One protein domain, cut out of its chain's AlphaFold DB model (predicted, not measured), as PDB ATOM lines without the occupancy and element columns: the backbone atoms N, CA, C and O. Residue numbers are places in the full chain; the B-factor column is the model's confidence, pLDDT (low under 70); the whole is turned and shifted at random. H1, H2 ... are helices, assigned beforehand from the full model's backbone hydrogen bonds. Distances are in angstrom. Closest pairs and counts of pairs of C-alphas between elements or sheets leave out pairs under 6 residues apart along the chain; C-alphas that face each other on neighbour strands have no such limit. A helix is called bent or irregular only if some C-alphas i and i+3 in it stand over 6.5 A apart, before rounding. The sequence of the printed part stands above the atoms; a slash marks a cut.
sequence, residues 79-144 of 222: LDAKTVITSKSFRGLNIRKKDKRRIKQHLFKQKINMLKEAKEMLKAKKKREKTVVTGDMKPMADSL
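Overview. This is residues 79 to 144 of the 222 residues of the protein "FAM207A" of Bugula neritina (UniProt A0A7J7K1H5). One long, nearly straight helix, H2, makes the length of a rod, and the chain folds back at each of its two ends: residues 79 to 94, with the small helix H1, at the end where H2 begins, and residues 130 to 144, with the small helix H3, at the end where H2 ends. No two helices touch, and residues 112 to 123 of H2 stand free between the two folded-back stretches. The printed part has 66 residues with three named helices, in the order H1, H2, H3, and no named strand; the class is all helix. The whole is extended, with a radius of gyration of the C-alphas of 18.9 A, and spans 58 by 21 by 16 A.

Along the chain. H2 is residues 97 to 129, 33 residues, and measures 47.9 A from first to last C-alpha. It begins with C-alpha 97 at (375.847, 131.211, 312.539) and ends with C-alpha 129 at (338.564, 123.614, 341.642). Before it comes H1, residues 87 to 90, 6.0 A long. H1 is neither bent nor irregular, but only just: C-alphas 87 and 90 are 6.0 A apart. After H2 comes H3, residues 138 to 142, 6.2 A long, which ends with C-alpha 142 at (352.931, 117.827, 344.829).

Arrangement. H2 and H1 are close but not clearly touching, with 1 pair of C-alphas within 8 A: those of Phe 90 and Lys 100, 7.8 A apart. The centres of H1 and H2 are 21.8 A apart. H2 and H3 are apart, but only just, with their closest C-alphas at 8.2 A. H1 and H3 are apart. In H2 and H3 every O i to N i+4 pair is within hydrogen-bond range. H1, with 4 residues, is too short for such a pair, and its one O i to N i+3 pair is not within range.

Size, cuts and confidence. The two C-alphas farthest apart are those of Asn 94 and Val 133, at 58.8 A, while the first and last printed C-alphas, those of Leu 79 and Leu 144, are 30.4 A apart. The printed part runs from 79 to 144 without a cut. The links are short but not tight: 6 residues from H1 to H2 and 8 from H2 to H3. Residues 91 to 99, of which 97 to 99 belong to H2, stand free, and so do residues 139 to 144, of which 139 to 142 belong to H3. The mean pLDDT of the printed part is 83.3; it is under 70 at residues 79 to 88, while H2 has a mean of 92.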
ATOM      1  N   LEU A  79     370.120 133.305 331.884       51.16
ATOM      2  CA  LEU A  79     369.725 133.518 330.490       51.16
ATOM      3  C   LEU A  79     368.196 133.609 330.265       51.16
ATOM      4  O   LEU A  79     367.777 133.993 329.169       51.16
ATOM      5  N   ASP A  80     367.381 133.291 331.272       47.56
ATOM      6  CA  ASP A  80     365.924 133.213 331.240       47.56
ATOM      7  C   ASP A  80     365.176 134.519 331.577       47.56
ATOM      8  O   ASP A  80     364.015 134.657 331.179       47.56
ATOM      9  N   ALA A  81     365.801 135.536 332.186       50.78
ATOM     10  CA  ALA A  81     365.125 136.831 332.408       50.78
ATOM     11  C   ALA A  81     365.111 137.727 331.150       50.78
ATOM     12  O   ALA A  81     364.250 138.595 330.967       50.78
ATOM     13  N   LYS A  82     366.040 137.498 330.214       54.56
ATOM     14  CA  LYS A  82     366.111 138.233 328.943       54.56
ATOM     15  C   LYS A  82     365.292 137.491 327.894       54.56
ATOM     16  O   LYS A  82     365.790 136.666 327.138       54.56
ATOM     17  N   THR A  83     364.014 137.851 327.788       54.34
ATOM     18  CA  THR A  83     363.026 137.230 326.880       54.34
ATOM     19  C   THR A  83     363.372 137.257 325.379       54.34
ATOM     20  O   THR A  83     362.654 136.646 324.574       54.34
ATOM     21  N   VAL A  84     364.455 137.940 324.991       60.91
ATOM     22  CA  VAL A  84     364.974 138.058 323.627       60.91
ATOM     23  C   VAL A  84     366.450 137.667 323.619       60.91
ATOM     24  O   VAL A  84     367.282 138.327 324.235       60.91
ATOM     25  N   ILE A  85     366.797 136.633 322.847       64.44
ATOM     26  CA  ILE A  85     368.192 136.257 322.585       64.44
ATOM     27  C   ILE A  85     368.826 137.352 321.725       64.44
ATOM     28  O   ILE A  85     368.709 137.364 320.491       64.44
ATOM     29  N   THR A  86     369.470 138.302 322.391       65.00
ATOM     30  CA  THR A  86     370.111 139.444 321.743       65.00
ATOM     31  C   THR A  86     371.459 139.041 321.144       65.00
ATOM     32  O   THR A  86     371.990 137.956 321.386       65.00
ATOM     33  N   SER A  87     372.054 139.929 320.349       62.47
ATOM     34  CA  SER A  87     373.438 139.762 319.890       62.47
ATOM     35  C   SER A  87     374.432 139.637 321.053       62.47
ATOM     36  O   SER A  87     375.485 139.035 320.867       62.47
ATOM     37  N   LYS A  88     374.086 140.150 322.246       67.00
ATOM     38  CA  LYS A  88     374.896 140.070 323.467       67.00
ATOM     39  C   LYS A  88     374.918 138.666 324.081       67.00
ATOM     40  O   LYS A  88     375.961 138.274 324.580       67.00
ATOM     41  N   SER A  89     373.846 137.881 323.939       70.38
ATOM     42  CA  SER A  89     373.734 136.516 324.492       70.38
ATOM     43  C   SER A  89     374.733 135.510 323.901       70.38
ATOM     44  O   SER A  89     374.901 134.425 324.436       70.38
ATOM     45  N   PHE A  90     375.381 135.848 322.783       70.31
ATOM     46  CA  PHE A  90     376.427 135.024 322.166       70.31
ATOM     47  C   PHE A  90     377.752 135.780 321.994       70.31
ATOM     48  O   PHE A  90     378.557 135.394 321.142       70.31
ATOM     49  N   ARG A  91     377.956 136.900 322.703       73.06
ATOM     50  CA  ARG A  91     379.262 137.580 322.729       73.06
ATOM     51  C   ARG A  91     380.259 136.707 323.497       73.06
ATOM     52  O   ARG A  91     379.864 136.006 324.418       73.06
ATOM     53  N   GLY A  92     381.519 136.683 323.068       73.56
ATOM     54  CA  GLY A  92     382.574 135.840 323.658       73.56
ATOM     55  C   GLY A  92     382.552 134.366 323.230       73.56
ATOM     56  O   GLY A  92     383.588 133.715 323.222       73.56
ATOM     57  N   LEU A  93     381.407 133.849 322.775       78.62
ATOM     58  CA  LEU A  93     381.275 132.477 322.286       78.62
ATOM     59  C   LEU A  93     381.475 132.422 320.760       78.62
ATOM     60  O   LEU A  93     380.641 132.927 319.993       78.62
ATOM     61  N   ASN A  94     382.552 131.775 320.293       83.12
ATOM     62  CA  ASN A  94     382.828 131.559 318.864       83.12
ATOM     63  C   ASN A  94     381.919 130.463 318.264       83.12
ATOM     64  O   ASN A  94     382.356 129.391 317.856       83.12
ATOM     65  N   ILE A  95     380.608 130.716 318.255       86.31
ATOM     66  CA  ILE A  95     379.591 129.792 317.742       86.31
ATOM     67  C   ILE A  95     379.286 130.136 316.281       86.31
ATOM     68  O   ILE A  95     379.006 131.290 315.932       86.31
ATOM     69  N   ARG A  96     379.240 129.120 315.417       91.56
ATOM     70  CA  ARG A  96     378.866 129.287 314.008       91.56
ATOM     71  C   ARG A  96     377.438 129.833 313.878       91.56
ATOM     72  O   ARG A  96     376.529 129.467 314.623       91.56
ATOM     73  N   LYS A  97     377.184 130.647 312.846       89.44
ATOM     74  CA  LYS A  97     375.847 131.211 312.539       89.44
ATOM     75  C   LYS A  97     374.732 130.152 312.509       89.44
ATOM     76  O   LYS A  97     373.615 130.419 312.954       89.44
ATOM     77  N   LYS A  98     375.036 128.950 312.001       92.88
ATOM     78  CA  LYS A  98     374.101 127.814 311.936       92.88
ATOM     79  C   LYS A  98     373.649 127.372 313.328       92.88
ATOM     80  O   LYS A  98     372.454 127.167 313.535       92.88
ATOM     81  N   ASP A  99     374.573 127.285 314.273       90.50
ATOM     82  CA  ASP A  99     374.290 126.793 315.620       90.50
ATOM     83  C   ASP A  99     373.605 127.870 316.459       90.50
ATOM     84  O   ASP A  99     372.601 127.579 317.104       90.50
ATOM     85  N   LYS A 100     373.976 129.149 316.287       87.50
ATOM     86  CA  LYS A 100     373.204 130.282 316.837       87.50
ATOM     87  C   LYS A 100     371.736 130.239 316.394       87.50
ATOM     88  O   LYS A 100     370.837 130.469 317.198       87.50
ATOM     89  N   ARG A 101     371.459 129.917 315.121       88.25
ATOM     90  CA  ARG A 101     370.080 129.781 314.615       88.25
ATOM     91  C   ARG A 101     369.341 128.602 315.256       88.25
ATOM     92  O   ARG A 101     368.165 128.750 315.580       88.25
ATOM     93  N   ARG A 102     370.008 127.459 315.440       92.31
ATOM     94  CA  ARG A 102     369.427 126.272 316.093       92.31
ATOM     95  C   ARG A 102     369.086 126.545 317.553       92.31
ATOM     96  O   ARG A 102     367.963 126.266 317.952       92.31
ATOM     97  N   ILE A 103     370.001 127.165 318.300       90.00
ATOM     98  CA  ILE A 103     369.791 127.549 319.703       90.00
ATOM     99  C   ILE A 103     368.598 128.503 319.815       90.00
ATOM    100  O   ILE A 103     367.681 128.254 320.590       90.00
ATOM    101  N   LYS A 104     368.535 129.535 318.960       86.69
ATOM    102  CA  LYS A 104     367.379 130.446 318.914       86.69
ATOM    103  C   LYS A 104     366.066 129.717 318.652       86.69
ATOM    104  O   LYS A 104     365.069 129.991 319.312       86.69
ATOM    105  N   GLN A 105     366.054 128.794 317.693       91.88
ATOM    106  CA  GLN A 105     364.865 128.009 317.379       91.88
ATOM    107  C   GLN A 105     364.464 127.082 318.534       91.88
ATOM    108  O   GLN A 105     363.273 126.937 318.796       91.88
ATOM    109  N   HIS A 106     365.433 126.455 319.198       92.12
ATOM    110  CA  HIS A 106     365.207 125.581 320.344       92.12
ATOM    111  C   HIS A 106     364.575 126.353 321.503       92.12
ATOM    112  O   HIS A 106     363.472 126.023 321.923       92.12
ATOM    113  N   LEU A 107     365.215 127.442 321.930       89.75
ATOM    114  CA  LEU A 107     364.728 128.293 323.017       89.75
ATOM    115  C   LEU A 107     363.350 128.890 322.701       89.75
ATOM    116  O   LEU A 107     362.468 128.923 323.553       89.75
ATOM    117  N   PHE A 108     363.108 129.288 321.449       88.31
ATOM    118  CA  PHE A 108     361.785 129.756 321.036       88.31
ATOM    119  C   PHE A 108     360.707 128.668 321.156       88.31
ATOM    120  O   PHE A 108     359.603 128.938 321.629       88.31
ATOM    121  N   LYS A 109     361.015 127.428 320.754       93.25
ATOM    122  CA  LYS A 109     360.099 126.290 320.920       93.25
ATOM    123  C   LYS A 109     359.856 125.976 322.394       93.25
ATOM    124  O   LYS A 109     358.703 125.796 322.771       93.25
ATOM    125  N   GLN A 110     360.910 125.957 323.205       92.38
ATOM    126  CA  GLN A 110     360.829 125.745 324.649       92.38
ATOM    127  C   GLN A 110     359.901 126.778 325.297       92.38
ATOM    128  O   GLN A 110     358.945 126.400 325.963       92.38
ATOM    129  N   LYS A 111     360.068 128.066 324.973       88.81
ATOM    130  CA  LYS A 111     359.180 129.143 325.439       88.81
ATOM    131  C   LYS A 111     357.716 128.916 325.056       88.81
ATOM    132  O   LYS A 111     356.820 129.101 325.877       88.81
ATOM    133  N   ILE A 112     357.450 128.531 323.805       93.88
ATOM    134  CA  ILE A 112     356.083 128.220 323.361       93.88
ATOM    135  C   ILE A 112     355.503 127.055 324.163       93.88
ATOM    136  O   ILE A 112     354.330 127.108 324.530       93.88
ATOM    137  N   ASN A 113     356.296 126.015 324.413       94.81
ATOM    138  CA  ASN A 113     355.851 124.843 325.159       94.81
ATOM    139  C   ASN A 113     355.550 125.199 326.617       94.81
ATOM    140  O   ASN A 113     354.433 124.951 327.050       94.81
ATOM    141  N   MET A 114     356.439 125.926 327.300       93.69
ATOM    142  CA  MET A 114     356.203 126.410 328.668       93.69
ATOM    143  C   MET A 114     354.907 127.228 328.777       93.69
ATOM    144  O   MET A 114     354.106 127.032 329.686       93.69
ATOM    145  N   LEU A 115     354.638 128.115 327.810       94.12
ATOM    146  CA  LEU A 115     353.391 128.889 327.784       94.12
ATOM    147  C   LEU A 115     352.149 128.018 327.553       94.12
ATOM    148  O   LEU A 115     351.075 128.328 328.074       94.12
ATOM    149  N   LYS A 116     352.256 126.967 326.735       96.19
ATOM    150  CA  LYS A 116     351.159 126.011 326.524       96.19
ATOM    151  C   LYS A 116     350.903 125.208 327.790       96.19
ATOM    152  O   LYS A 116     349.758 125.159 328.224       96.19
ATOM    153  N   GLU A 117     351.954 124.671 328.395       95.56
ATOM    154  CA  GLU A 117     351.902 123.903 329.637       95.56
ATOM    155  C   GLU A 117     351.298 124.740 330.765       95.56
ATOM    156  O   GLU A 117     350.330 124.308 331.380       95.56
ATOM    157  N   ALA A 118     351.741 125.985 330.961       94.75
ATOM    158  CA  ALA A 118     351.155 126.887 331.954       94.75
ATOM    159  C   ALA A 118     349.654 127.134 331.704       94.75
ATOM    160  O   ALA A 118     348.836 127.093 332.625       94.75
ATOM    161  N   LYS A 119     349.247 127.342 330.444       96.75
ATOM    162  CA  LYS A 119     347.825 127.493 330.085       96.75
ATOM    163  C   LYS A 119     347.025 126.218 330.337       96.75
ATOM    164  O   LYS A 119     345.865 126.302 330.743       96.75
ATOM    165  N   GLU A 120     347.598 125.055 330.060       95.31
ATOM    166  CA  GLU A 120     346.966 123.759 330.306       95.31
ATOM    167  C   GLU A 120     346.846 123.469 331.802       95.31
ATOM    168  O   GLU A 120     345.758 123.106 332.246       95.31
ATOM    169  N   MET A 121     347.890 123.749 332.584       91.25
ATOM    170  CA  MET A 121     347.904 123.681 334.048       91.25
ATOM    171  C   MET A 121     346.799 124.555 334.650       91.25
ATOM    172  O   MET A 121     346.016 124.073 335.463       91.25
ATOM    173  N   LEU A 122     346.646 125.804 334.193       94.25
ATOM    174  CA  LEU A 122     345.570 126.699 334.647       94.25
ATOM    175  C   LEU A 122     344.175 126.175 334.290       94.25
ATOM    176  O   LEU A 122     343.249 126.252 335.097       94.25
ATOM    177  N   LYS A 123     343.993 125.633 333.080       95.38
ATOM    178  CA  LYS A 123     342.719 125.016 332.679       95.38
ATOM    179  C   LYS A 123     342.411 123.774 333.512       95.38
ATOM    180  O   LYS A 123     341.253 123.565 333.865       95.38
ATOM    181  N   ALA A 124     343.413 122.944 333.785       91.38
ATOM    182  CA  ALA A 124     343.277 121.760 334.623       91.38
ATOM    183  C   ALA A 124     342.937 122.156 336.063       91.38
ATOM    184  O   ALA A 124     341.979 121.623 336.613       91.38
ATOM    185  N   LYS A 125     343.625 123.162 336.615       91.88
ATOM    186  CA  LYS A 125     343.349 123.744 337.930       91.88
ATOM    187  C   LYS A 125     341.888 124.175 338.062       91.88
ATOM    188  O   LYS A 125     341.180 123.630 338.895       91.88
ATOM    189  N   LYS A 126     341.393 125.013 337.142       92.31
ATOM    190  CA  LYS A 126     339.981 125.450 337.121       92.31
ATOM    191  C   LYS A 126     338.979 124.293 337.080       92.31
ATOM    192  O   LYS A 126     337.886 124.394 337.623       92.31
ATOM    193  N   LYS A 127     339.317 123.194 336.395       90.50
ATOM    194  CA  LYS A 127     338.462 121.996 336.358       90.50
ATOM    195  C   LYS A 127     338.449 121.262 337.696       90.50
ATOM    196  O   LYS A 127     337.384 120.805 338.090       90.50
ATOM    197  N   ARG A 128     339.602 121.141 338.361       89.44
ATOM    198  CA  ARG A 128     339.725 120.507 339.684       89.44
ATOM    199  C   ARG A 128     339.031 121.346 340.753       89.44
ATOM    200  O   ARG A 128     338.199 120.817 341.471       89.44
ATOM    201  N   GLU A 129     339.244 122.660 340.748       89.44
ATOM    202  CA  GLU A 129     338.564 123.614 341.642       89.44
ATOM    203  C   GLU A 129     337.031 123.540 341.535       89.44
ATOM    204  O   GLU A 129     336.336 123.739 342.523       89.44
ATOM    205  N   LYS A 130     336.488 123.208 340.355       89.94
ATOM    206  CA  LYS A 130     335.040 123.040 340.153       89.94
ATOM    207  C   LYS A 130     334.467 121.777 340.824       89.94
ATOM    208  O   LYS A 130     333.248 121.624 340.877       89.94
ATOM    209  N   THR A 131     335.295 120.843 341.292       85.69
ATOM    210  CA  THR A 131     334.794 119.642 341.974       85.69
ATOM    211  C   THR A 131     334.197 120.026 343.333       85.69
ATOM    212  O   THR A 131     334.905 120.448 344.241       85.69
ATOM    213  N   VAL A 132     332.868 119.911 343.452       78.31
ATOM    214  CA  VAL A 132     332.068 120.490 344.552       78.31
ATOM    215  C   VAL A 132     332.480 119.967 345.930       78.31
ATOM    216  O   VAL A 132     332.446 120.712 346.899       78.31
ATOM    217  N   VAL A 133     332.871 118.696 346.015       76.19
ATOM    218  CA  VAL A 133     333.118 118.022 347.299       76.19
ATOM    219  C   VAL A 133     334.564 118.176 347.781       76.19
ATOM    220  O   VAL A 133     334.805 118.107 348.980       76.19
ATOM    221  N   THR A 134     335.541 118.375 346.888       81.12
ATOM    222  CA  THR A 134     336.966 118.196 347.245       81.12
ATOM    223  C   THR A 134     337.898 119.317 346.757       81.12
ATOM    224  O   THR A 134     339.028 119.400 347.226       81.12
ATOM    225  N   GLY A 135     337.464 120.222 345.869       86.88
ATOM    226  CA  GLY A 135     338.307 121.333 345.397       86.88
ATOM    227  C   GLY A 135     339.576 120.889 344.636       86.88
ATOM    228  O   GLY A 135     339.566 119.889 343.916       86.88
ATOM    229  N   ASP A 136     340.684 121.647 344.732       88.56
ATOM    230  CA  ASP A 136     341.958 121.299 344.066       88.56
ATOM    231  C   ASP A 136     342.885 120.457 344.959       88.56
ATOM    232  O   ASP A 136     343.585 120.988 345.816       88.56
ATOM    233  N   MET A 137     342.956 119.151 344.690       87.00
ATOM    234  CA  MET A 137     343.810 118.200 345.423       87.00
ATOM    235  C   MET A 137     345.261 118.119 344.927       87.00
ATOM    236  O   MET A 137     346.094 117.449 345.538       87.00
ATOM    237  N   LYS A 138     345.605 118.778 343.812       86.12
ATOM    238  CA  LYS A 138     346.960 118.689 343.241       86.12
ATOM    239  C   LYS A 138     348.073 119.245 344.141       86.12
ATOM    240  O   LYS A 138     349.119 118.604 344.183       86.12
ATOM    241  N   PRO A 139     347.894 120.365 344.866       87.06
ATOM    242  CA  PRO A 139     348.937 120.897 345.745       87.06
ATOM    243  C   PRO A 139     349.353 119.906 346.839       87.06
ATOM    244  O   PRO A 139     350.535 119.800 347.148       87.06
ATOM    245  N   MET A 140     348.399 119.127 347.366       83.44
ATOM    246  CA  MET A 140     348.686 118.075 348.346       83.44
ATOM    247  C   MET A 140     349.534 116.960 347.734       83.44
ATOM    248  O   MET A 140     350.517 116.547 348.339       83.44
ATOM    249  N   ALA A 141     349.207 116.518 346.519       82.94
ATOM    250  CA  ALA A 141     349.997 115.506 345.818       82.94
ATOM    251  C   ALA A 141     351.434 115.976 345.519       82.94
ATOM    252  O   ALA A 141     352.363 115.187 345.638       82.94
ATOM    253  N   ASP A 142     351.618 117.257 345.178       82.38
ATOM    254  CA  ASP A 142     352.931 117.827 344.829       82.38
ATOM    255  C   ASP A 142     353.831 118.067 346.044       82.38
ATOM    256  O   ASP A 142     355.053 118.034 345.926       82.38
ATOM    257  N   SER A 143     353.235 118.287 347.216       82.06
ATOM    258  CA  SER A 143     353.967 118.486 348.472       82.06
ATOM    259  C   SER A 143     354.577 117.210 349.058       82.06
ATOM    260  O   SER A 143     355.337 117.291 350.020       82.06
ATOM    261  N   LEU A 144     354.251 116.032 348.511       82.12
ATOM    262  CA  LEU A 144     354.675 114.748 349.061       82.12
ATOM    263  C   LEU A 144     355.917 114.207 348.325       82.12
ATOM    264  O   LEU A 144     355.807 113.813 347.163       82.12
TER     265      LEU A 144